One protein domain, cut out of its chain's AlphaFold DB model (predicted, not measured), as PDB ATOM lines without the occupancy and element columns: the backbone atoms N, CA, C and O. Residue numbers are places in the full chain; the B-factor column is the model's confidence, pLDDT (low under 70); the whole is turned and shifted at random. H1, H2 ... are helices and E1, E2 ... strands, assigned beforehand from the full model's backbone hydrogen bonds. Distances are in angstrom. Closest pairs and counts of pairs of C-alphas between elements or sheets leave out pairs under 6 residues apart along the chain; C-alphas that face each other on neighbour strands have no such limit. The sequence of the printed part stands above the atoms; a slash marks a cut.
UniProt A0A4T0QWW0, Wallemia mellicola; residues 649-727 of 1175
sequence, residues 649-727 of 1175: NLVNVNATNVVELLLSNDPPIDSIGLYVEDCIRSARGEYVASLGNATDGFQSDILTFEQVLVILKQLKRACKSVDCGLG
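Overview. This is residues 649 to 727 of the 1175 residues of a protein of Wallemia mellicola (UniProt A0A4T0QWW0). Helices H2 and H3 meet as an L near the end of H3, and strand E1 runs from the far end of H2 back toward the beginning of H3, making a rough triangle. Short H1 packs steeply on H3, and E2 folds back beside the end of H3. The 79 printed residues run H1, H2, E1, H3, E2, mixed in class; they are compact, radius of gyration of the C-alphas 11.6 A, spanning 29 by 28 by 21 A.

Along the chain. Find C-alpha 658 at (165.186, 156.416, 164.073), where H1, residues 658 to 663, begins. Next come H2, residues 669 to 682, 19.9 A; E1, 686 to 691, 16.5 A; H3, 705 to 720, 22.9 A; and E2, 724 to 727, ending at (167.382, 174.338, 164.673).

Arrangement. H3 touches H1 at a steep tilt of 64 degrees, closest C-alphas Leu 662 and Ile 711, 5.4 A. With residues 714 to 719 alone it touches H2, about perpendicular at 78 degrees, closest C-alphas Gly 673 and Ala 718, 4.6 A. E1 and E2 are near each other, and each pairs with no named strand. Every O i to N i+4 pair is within hydrogen-bond range in H1 and H2, 11 of 12 in H3.

Size, cuts and confidence. The printed part has no cut. The link E1 to H3 is long, 13 residues. Confidence is under 70 at residues 649 to 652, 655 to 656 and 693 to 701.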
ATOM      1  N   ASN A 649     167.645 150.724 177.881       45.84
ATOM      2  CA  ASN A 649     168.689 149.819 177.392       45.84
ATOM      3  C   ASN A 649     169.228 150.305 176.035       45.84
ATOM      4  O   ASN A 649     168.491 150.899 175.249       45.84
ATOM      5  N   LEU A 650     170.494 150.000 175.736       52.06
ATOM      6  CA  LEU A 650     171.110 150.320 174.446       52.06
ATOM      7  C   LEU A 650     170.423 149.553 173.303       52.06
ATOM      8  O   LEU A 650     170.400 148.321 173.296       52.06
ATOM      9  N   VAL A 651     169.894 150.292 172.326       64.19
ATOM     10  CA  VAL A 651     169.239 149.771 171.113       64.19
ATOM     11  C   VAL A 651     170.063 150.175 169.889       64.19
ATOM     12  O   VAL A 651     170.666 151.243 169.868       64.19
ATOM     13  N   ASN A 652     170.096 149.337 168.850       68.94
ATOM     14  CA  ASN A 652     170.786 149.673 167.604       68.94
ATOM     15  C   ASN A 652     169.925 150.624 166.746       68.94
ATOM     16  O   ASN A 652     168.832 150.254 166.304       68.94
ATOM     17  N   VAL A 653     170.411 151.848 166.530       72.62
ATOM     18  CA  VAL A 653     169.685 152.951 165.880       72.62
ATOM     19  C   VAL A 653     170.325 153.259 164.525       72.62
ATOM     20  O   VAL A 653     171.515 153.546 164.451       72.62
ATOM     21  N   ASN A 654     169.528 153.197 163.457       72.06
ATOM     22  CA  ASN A 654     169.937 153.343 162.057       72.06
ATOM     23  C   ASN A 654     168.933 154.218 161.294       72.06
ATOM     24  O   ASN A 654     167.753 154.227 161.632       72.06
ATOM     25  N   ALA A 655     169.366 154.859 160.203       61.88
ATOM     26  CA  ALA A 655     168.588 155.800 159.375       61.88
ATOM     27  C   ALA A 655     167.132 155.401 159.037       61.88
ATOM     28  O   ALA A 655     166.292 156.282 158.859       61.88
ATOM     29  N   THR A 656     166.835 154.099 158.960       65.44
ATOM     30  CA  THR A 656     165.502 153.538 158.686       65.44
ATOM     31  C   THR A 656     164.596 153.393 159.913       65.44
ATOM     32  O   THR A 656     163.386 153.365 159.738       65.44
ATOM     33  N   ASN A 657     165.136 153.272 161.136       77.50
ATOM     34  CA  ASN A 657     164.342 153.042 162.358       77.50
ATOM     35  C   ASN A 657     164.284 154.251 163.310       77.50
ATOM     36  O   ASN A 657     163.446 154.270 164.209       77.50
ATOM     37  N   VAL A 658     165.125 155.280 163.127       80.81
ATOM     38  CA  VAL A 658     165.186 156.416 164.073       80.81
ATOM     39  C   VAL A 658     163.852 157.153 164.186       80.81
ATOM     40  O   VAL A 658     163.483 157.585 165.274       80.81
ATOM     41  N   VAL A 659     163.115 157.291 163.078       80.81
ATOM     42  CA  VAL A 659     161.831 158.006 163.054       80.81
ATOM     43  C   VAL A 659     160.734 157.206 163.762       80.81
ATOM     44  O   VAL A 659     159.993 157.775 164.558       80.81
ATOM     45  N   GLU A 660     160.683 155.885 163.562       79.50
ATOM     46  CA  GLU A 660     159.777 154.991 164.298       79.50
ATOM     47  C   GLU A 660     160.076 155.013 165.805       79.50
ATOM     48  O   GLU A 660     159.168 155.144 166.626       79.50
ATOM     49  N   LEU A 661     161.361 154.964 166.178       81.81
ATOM     50  CA  LEU A 661     161.800 155.044 167.572       81.81
ATOM     51  C   LEU A 661     161.452 156.400 168.207       81.81
ATOM     52  O   LEU A 661     160.987 156.420 169.344       81.81
ATOM     53  N   LEU A 662     161.607 157.515 167.485       82.62
ATOM     54  CA  LEU A 662     161.228 158.863 167.943       82.62
ATOM     55  C   LEU A 662     159.708 159.061 168.093       82.62
ATOM     56  O   LEU A 662     159.294 159.942 168.848       82.62
ATOM     57  N   LEU A 663     158.894 158.256 167.401       84.12
ATOM     58  CA  LEU A 663     157.430 158.224 167.523       84.12
ATOM     59  C   LEU A 663     156.917 157.207 168.559       84.12
ATOM     60  O   LEU A 663     155.720 157.183 168.844       84.12
ATOM     61  N   SER A 664     157.792 156.376 169.132       82.69
ATOM     62  CA  SER A 664     157.420 155.435 170.193       82.69
ATOM     63  C   SER A 664     157.129 156.143 171.527       82.69
ATOM     64  O   SER A 664     157.601 157.254 171.777       82.69
ATOM     65  N   ASN A 665     156.351 155.495 172.404       73.31
ATOM     66  CA  ASN A 665     155.983 156.060 173.711       73.31
ATOM     67  C   ASN A 665     157.196 156.250 174.644       73.31
ATOM     68  O   ASN A 665     157.265 157.256 175.347       73.31
ATOM     69  N   ASP A 666     158.147 155.310 174.614       74.50
ATOM     70  CA  ASP A 666     159.376 155.304 175.419       74.50
ATOM     71  C   ASP A 666     160.612 155.249 174.489       74.50
ATOM     72  O   ASP A 666     161.209 154.183 174.304       74.50
ATOM     73  N   PRO A 667     160.998 156.372 173.850       77.50
ATOM     74  CA  PRO A 667     162.123 156.403 172.919       77.50
ATOM     75  C   PRO A 667     163.463 156.200 173.653       77.50
ATOM     76  O   PRO A 667     163.685 156.829 174.690       77.50
ATOM     77  N   PRO A 668     164.412 155.408 173.115       81.94
ATOM     78  CA  PRO A 668     165.728 155.202 173.726       81.94
ATOM     79  C   PRO A 668     166.644 156.419 173.492       81.94
ATOM     80  O   PRO A 668     167.523 156.394 172.626       81.94
ATOM     81  N   ILE A 669     166.418 157.499 174.254       83.06
ATOM     82  CA  ILE A 669     167.037 158.826 174.061       83.06
ATOM     83  C   ILE A 669     168.565 158.742 173.941       83.06
ATOM     84  O   ILE A 669     169.111 159.321 173.007       83.06
ATOM     85  N   ASP A 670     169.241 157.976 174.801       79.94
ATOM     86  CA  ASP A 670     170.708 157.854 174.789       79.94
ATOM     87  C   ASP A 670     171.234 157.169 173.513       79.94
ATOM     88  O   ASP A 670     172.250 157.571 172.948       79.94
ATOM     89  N   SER A 671     170.510 156.165 173.002       79.88
ATOM     90  CA  SER A 671     170.881 155.462 171.761       79.88
ATOM     91  C   SER A 671     170.636 156.336 170.525       79.88
ATOM     92  O   SER A 671     171.428 156.328 169.582       79.88
ATOM     93  N   ILE A 672     169.567 157.139 170.546       84.12
ATOM     94  CA  ILE A 672     169.290 158.151 169.516       84.12
ATOM     95  C   ILE A 672     170.327 159.285 169.593       84.12
ATOM     96  O   ILE A 672     170.766 159.781 168.557       84.12
ATOM     97  N   GLY A 673     170.773 159.654 170.798       84.31
ATOM     98  CA  GLY A 673     171.866 160.594 171.034       84.31
ATOM     99  C   GLY A 673     173.166 160.134 170.376       84.31
ATOM    100  O   GLY A 673     173.744 160.885 169.595       84.31
ATOM    101  N   LEU A 674     173.584 158.884 170.600       84.44
ATOM    102  CA  LEU A 674     174.774 158.305 169.958       84.44
ATOM    103  C   LEU A 674     174.677 158.310 168.421       84.44
ATOM    104  O   LEU A 674     175.631 158.707 167.753       84.44
ATOM    105  N   TYR A 675     173.516 157.964 167.851       85.81
ATOM    106  CA  TYR A 675     173.283 158.068 166.403       85.81
ATOM    107  C   TYR A 675     173.409 159.515 165.891       85.81
ATOM    108  O   TYR A 675     174.023 159.763 164.849       85.81
ATOM    109  N   VAL A 676     172.870 160.486 166.636       86.06
ATOM    110  CA  VAL A 676     173.026 161.917 166.336       86.06
ATOM    111  C   VAL A 676     174.493 162.348 166.455       86.06
ATOM    112  O   VAL A 676     174.947 163.124 165.613       86.06
ATOM    113  N   GLU A 677     175.266 161.815 167.409       84.06
ATOM    114  CA  GLU A 677     176.706 162.087 167.483       84.06
ATOM    115  C   GLU A 677     177.429 161.600 166.229       84.06
ATOM    116  O   GLU A 677     178.187 162.371 165.652       84.06
ATOM    117  N   ASP A 678     177.180 160.375 165.757       83.50
ATOM    118  CA  ASP A 678     177.846 159.843 164.560       83.50
ATOM    119  C   ASP A 678     177.413 160.552 163.263       83.50
ATOM    120  O   ASP A 678     178.248 160.818 162.385       83.50
ATOM    121  N   CYS A 679     176.153 160.986 163.164       83.44
ATOM    122  CA  CYS A 679     175.697 161.895 162.104       83.44
ATOM    123  C   CYS A 679     176.473 163.225 162.120       83.44
ATOM    124  O   CYS A 679     176.946 163.699 161.086       83.44
ATOM    125  N   ILE A 680     176.657 163.822 163.299       82.25
ATOM    126  CA  ILE A 680     177.380 165.090 163.463       82.25
ATOM    127  C   ILE A 680     178.894 164.905 163.283       82.25
ATOM    128  O   ILE A 680     179.553 165.783 162.731       82.25
ATOM    129  N   ARG A 681     179.457 163.769 163.703       77.88
ATOM    130  CA  ARG A 681     180.877 163.406 163.594       77.88
ATOM    131  C   ARG A 681     181.269 163.218 162.131       77.88
ATOM    132  O   ARG A 681     182.217 163.856 161.672       77.88
ATOM    133  N   SER A 682     180.487 162.447 161.374       73.69
ATOM    134  CA  SER A 682     180.666 162.297 159.921       73.69
ATOM    135  C   SER A 682     180.483 163.624 159.163       73.69
ATOM    136  O   SER A 682     181.242 163.912 158.235       73.69
ATOM    137  N   ALA A 683     179.568 164.488 159.616       71.12
ATOM    138  CA  ALA A 683     179.329 165.822 159.054       71.12
ATOM    139  C   ALA A 683     180.094 166.977 159.756       71.12
ATOM    140  O   ALA A 683     179.773 168.155 159.586       71.12
ATOM    141  N   ARG A 684     181.170 166.671 160.500       70.88
ATOM    142  CA  ARG A 684     182.136 167.644 161.064       70.88
ATOM    143  C   ARG A 684     181.547 168.738 161.970       70.88
ATOM    144  O   ARG A 684     182.013 169.879 161.951       70.88
ATOM    145  N   GLY A 685     180.533 168.422 162.766       76.44
ATOM    146  CA  GLY A 685     179.919 169.351 163.724       76.44
ATOM    147  C   GLY A 685     178.610 170.001 163.264       76.44
ATOM    148  O   GLY A 685     177.988 170.696 164.069       76.44
ATOM    149  N   GLU A 686     178.170 169.763 162.024       84.88
ATOM    150  CA  GLU A 686     176.891 170.244 161.488       84.88
ATOM    151  C   GLU A 686     176.229 169.174 160.618       84.88
ATOM    152  O   GLU A 686     176.740 168.836 159.556       84.88
ATOM    153  N   TYR A 687     175.060 168.691 161.032       86.25
ATOM    154  CA  TYR A 687     174.230 167.772 160.259       86.25
ATOM    155  C   TYR A 687     172.957 168.479 159.784       86.25
ATOM    156  O   TYR A 687     172.339 169.228 160.539       86.25
ATOM    157  N   VAL A 688     172.549 168.256 158.536       85.94
ATOM    158  CA  VAL A 688     171.348 168.859 157.935       85.94
ATOM    159  C   VAL A 688     170.503 167.734 157.359       85.94
ATOM    160  O   VAL A 688     171.014 166.940 156.572       85.94
ATOM    161  N   ALA A 689     169.226 167.672 157.730       84.81
ATOM    162  CA  ALA A 689     168.340 166.585 157.322       84.81
ATOM    163  C   ALA A 689     166.904 167.057 157.070       84.81
ATOM    164  O   ALA A 689     166.494 168.131 157.519       84.81
ATOM    165  N   SER A 690     166.148 166.230 156.351       82.88
ATOM    166  CA  SER A 690     164.751 166.468 155.988       82.88
ATOM    167  C   SER A 690     163.851 165.466 156.709       82.88
ATOM    168  O   SER A 690     164.160 164.281 156.747       82.88
ATOM    169  N   LEU A 691     162.728 165.933 157.254       82.19
ATOM    170  CA  LEU A 691     161.652 165.111 157.811       82.19
ATOM    171  C   LEU A 691     160.441 165.174 156.869       82.19
ATOM    172  O   LEU A 691     160.118 166.251 156.359       82.19
ATOM    173  N   GLY A 692     159.787 164.032 156.635       70.94
ATOM    174  CA  GLY A 692     158.621 163.906 155.751       70.94
ATOM    175  C   GLY A 692     158.940 163.733 154.257       70.94
ATOM    176  O   GLY A 692     158.023 163.506 153.476       70.94
ATOM    177  N   ASN A 693     160.208 163.827 153.834       66.00
ATOM    178  CA  ASN A 693     160.628 163.598 152.444       66.00
ATOM    179  C   ASN A 693     161.917 162.760 152.390       66.00
ATOM    180  O   ASN A 693     162.970 163.194 152.863       66.00
ATOM    181  N   ALA A 694     161.824 161.562 151.813       54.72
ATOM    182  CA  ALA A 694     162.830 160.507 151.913       54.72
ATOM    183  C   ALA A 694     164.027 160.686 150.953       54.72
ATOM    184  O   ALA A 694     164.189 159.920 150.001       54.72
ATOM    185  N   THR A 695     164.898 161.670 151.216       53.25
ATOM    186  CA  THR A 695     166.198 161.802 150.518       53.25
ATOM    187  C   THR A 695     167.411 161.618 151.428       53.25
ATOM    188  O   THR A 695     168.329 160.895 151.051       53.25
ATOM    189  N   ASP A 696     167.424 162.221 152.625       54.91
ATOM    190  CA  ASP A 696     168.637 162.330 153.451       54.91
ATOM    191  C   ASP A 696     168.385 162.100 154.954       54.91
ATOM    192  O   ASP A 696     167.650 162.840 155.611       54.91
ATOM    193  N   GLY A 697     169.101 161.122 155.522       58.44
ATOM    194  CA  GLY A 697     169.345 160.999 156.962       58.44
ATOM    195  C   GLY A 697     168.253 160.315 157.780       58.44
ATOM    196  O   GLY A 697     168.448 159.192 158.238       58.44
ATOM    197  N   PHE A 698     167.128 160.994 157.989       65.12
ATOM    198  CA  PHE A 698     165.982 160.462 158.732       65.12
ATOM    199  C   PHE A 698     164.946 159.978 157.719       65.12
ATOM    200  O   PHE A 698     164.108 160.755 157.265       65.12
ATOM    201  N   GLN A 699     165.031 158.709 157.310       65.56
ATOM    202  CA  GLN A 699     164.072 158.173 156.348       65.56
ATOM    203  C   GLN A 699     162.698 158.042 157.016       65.56
ATOM    204  O   GLN A 699     162.552 157.390 158.046       65.56
ATOM    205  N   SER A 700     161.700 158.693 156.421       66.44
ATOM    206  CA  SER A 700     160.299 158.606 156.817       66.44
ATOM    207  C   SER A 700     159.411 158.600 155.582       66.44
ATOM    208  O   SER A 700     159.738 159.232 154.573       66.44
ATOM    209  N   ASP A 701     158.245 157.976 155.709       65.81
ATOM    210  CA  ASP A 701     157.101 158.287 154.859       65.81
ATOM    211  C   ASP A 701     156.564 159.704 155.169       65.81
ATOM    212  O   ASP A 701     157.174 160.491 155.907       65.81
ATOM    213  N   ILE A 702     155.414 160.044 154.587       74.38
ATOM    214  CA  ILE A 702     154.707 161.308 154.813       74.38
ATOM    215  C   ILE A 702     154.271 161.392 156.286       74.38
ATOM    216  O   ILE A 702     153.538 160.530 156.771       74.38
ATOM    217  N   LEU A 703     154.711 162.440 156.988       81.00
ATOM    218  CA  LEU A 703     154.419 162.676 158.406       81.00
ATOM    219  C   LEU A 703     153.300 163.710 158.586       81.00
ATOM    220  O   LEU A 703     153.236 164.692 157.845       81.00
ATOM    221  N   THR A 704     152.480 163.545 159.625       84.25
ATOM    222  CA  THR A 704     151.504 164.565 160.048       84.25
ATOM    223  C   THR A 704     152.156 165.671 160.883       84.25
ATOM    224  O   THR A 704     153.233 165.496 161.462       84.25
ATOM    225  N   PHE A 705     151.484 166.819 161.001       81.75
ATOM    226  CA  PHE A 705     151.964 167.941 161.816       81.75
ATOM    227  C   PHE A 705     152.214 167.563 163.294       81.75
ATOM    228  O   PHE A 705     153.230 167.953 163.874       81.75
ATOM    229  N   GLU A 706     151.343 166.741 163.891       82.31
ATOM    230  CA  GLU A 706     151.506 166.251 165.270       82.31
ATOM    231  C   GLU A 706     152.696 165.290 165.419       82.31
ATOM    232  O   GLU A 706     153.462 165.398 166.378       82.31
ATOM    233  N   GLN A 707     152.907 164.389 164.452       83.50
ATOM    234  CA  GLN A 707     154.062 163.481 164.445       83.50
ATOM    235  C   GLN A 707     155.381 164.261 164.385       83.50
ATOM    236  O   GLN A 707     156.307 163.979 165.145       83.50
ATOM    237  N   VAL A 708     155.451 165.291 163.537       83.94
ATOM    238  CA  VAL A 708     156.614 166.184 163.432       83.94
ATOM    239  C   VAL A 708     156.887 166.925 164.750       83.94
ATOM    240  O   VAL A 708     158.044 167.009 165.166       83.94
ATOM    241  N   LEU A 709     155.853 167.406 165.450       84.38
ATOM    242  CA  LEU A 709     155.994 168.021 166.780       84.38
ATOM    243  C   LEU A 709     156.596 167.052 167.815       84.38
ATOM    244  O   LEU A 709     157.501 167.439 168.561       84.38
ATOM    245  N   VAL A 710     156.134 165.796 167.845       86.00
ATOM    246  CA  VAL A 710     156.675 164.752 168.738       86.00
ATOM    247  C   VAL A 710     158.137 164.451 168.404       86.00
ATOM    248  O   VAL A 710     158.988 164.516 169.295       86.00
ATOM    249  N   ILE A 711     158.445 164.213 167.124       86.56
ATOM    250  CA  ILE A 711     159.804 163.939 166.631       86.56
ATOM    251  C   ILE A 711     160.765 165.059 167.037       86.56
ATOM    252  O   ILE A 711     161.800 164.786 167.642       86.56
ATOM    253  N   LEU A 712     160.419 166.323 166.776       86.88
ATOM    254  CA  LEU A 712     161.279 167.466 167.102       86.88
ATOM    255  C   LEU A 712     161.475 167.638 168.614       86.88
ATOM    256  O   LEU A 712     162.581 167.962 169.048       86.88
ATOM    257  N   LYS A 713     160.448 167.373 169.432       86.12
ATOM    258  CA  LYS A 713     160.556 167.423 170.899       86.12
ATOM    259  C   LYS A 713     161.483 166.333 171.449       86.12
ATOM    260  O   LYS A 713     162.332 166.636 172.289       86.12
ATOM    261  N   GLN A 714     161.350 165.087 170.989       87.00
ATOM    262  CA  GLN A 714     162.211 163.985 171.442       87.00
ATOM    263  C   GLN A 714     163.640 164.126 170.887       87.00
ATOM    264  O   GLN A 714     164.610 163.922 171.614       87.00
ATOM    265  N   LEU A 715     163.801 164.598 169.648       87.38
ATOM    266  CA  LEU A 715     165.112 164.866 169.055       87.38
ATOM    267  C   LEU A 715     165.816 166.052 169.751       87.38
ATOM    268  O   LEU A 715     167.010 165.963 170.023       87.38
ATOM    269  N   LYS A 716     165.093 167.100 170.191       87.88
ATOM    270  CA  LYS A 716     165.658 168.171 171.047       87.88
ATOM    271  C   LYS A 716     166.095 167.666 172.436       87.88
ATOM    272  O   LYS A 716     166.926 168.316 173.069       87.88
ATOM    273  N   ARG A 717     165.595 166.514 172.910       84.69
ATOM    274  CA  ARG A 717     166.110 165.822 174.113       84.69
ATOM    275  C   ARG A 717     167.363 165.004 173.801       84.69
ATOM    276  O   ARG A 717     168.359 165.170 174.498       84.69
ATOM    277  N   ALA A 718     167.352 164.211 172.729       86.19
ATOM    278  CA  ALA A 718     168.523 163.445 172.293       86.19
ATOM    279  C   ALA A 718     169.735 164.357 172.020       86.19
ATOM    280  O   ALA A 718     170.824 164.092 172.522       86.19
ATOM    281  N   CYS A 719     169.541 165.501 171.354       87.12
ATOM    282  CA  CYS A 719     170.611 166.481 171.147       87.12
ATOM    283  C   CYS A 719     171.181 167.038 172.468       87.12
ATOM    284  O   CYS A 719     172.395 167.198 172.584       87.12
ATOM    285  N   LYS A 720     170.343 167.265 173.492       85.38
ATOM    286  CA  LYS A 720     170.798 167.722 174.820       85.38
ATOM    287  C   LYS A 720     171.658 166.696 175.561       85.38
ATOM    288  O   LYS A 720     172.500 167.111 176.347       85.38
ATOM    289  N   SER A 721     171.483 165.394 175.316       83.88
ATOM    290  CA  SER A 721     172.325 164.353 175.935       83.88
ATOM    291  C   SER A 721     173.760 164.304 175.384       83.88
ATOM    292  O   SER A 721     174.616 163.655 175.978       83.88
ATOM    293  N   VAL A 722     174.043 165.012 174.278       83.06
ATOM    294  CA  VAL A 722     175.329 164.960 173.555       83.06
ATOM    295  C   VAL A 722     175.873 166.362 173.216       83.06
ATOM    296  O   VAL A 722     176.534 166.561 172.197       83.06
ATOM    297  N   ASP A 723     175.567 167.371 174.039       83.25
ATOM    298  CA  ASP A 723     175.984 168.771 173.833       83.25
ATOM    299  C   ASP A 723     175.714 169.291 172.403       83.25
ATOM    300  O   ASP A 723     176.563 169.926 171.764       83.25
ATOM    301  N   CYS A 724     174.517 169.015 171.876       86.12
ATOM    302  CA  CYS A 724     174.081 169.443 170.549       86.12
ATOM    303  C   CYS A 724     172.796 170.290 170.587       86.12
ATOM    304  O   CYS A 724     171.904 170.101 171.415       86.12
ATOM    305  N   GLY A 725     172.700 171.235 169.654       85.69
ATOM    306  CA  GLY A 725     171.530 172.067 169.390       85.69
ATOM    307  C   GLY A 725     170.724 171.565 168.198       85.69
ATOM    308  O   GLY A 725     171.273 170.936 167.293       85.69
ATOM    309  N   LEU A 726     169.424 171.868 168.201       89.06
ATOM    310  CA  LEU A 726     168.489 171.592 167.110       89.06
ATOM    311  C   LEU A 726     167.856 172.905 166.643       89.06
ATOM    312  O   LEU A 726     167.200 173.584 167.433       89.06
ATOM    313  N   GLY A 727     168.011 173.213 165.359       87.06
ATOM    314  CA  GLY A 727     167.382 174.338 164.673       87.06
ATOM    315  C   GLY A 727     166.414 173.900 163.575       87.06
ATOM    316  O   GLY A 727     166.603 172.859 162.941       87.06
TER     317      GLY A 727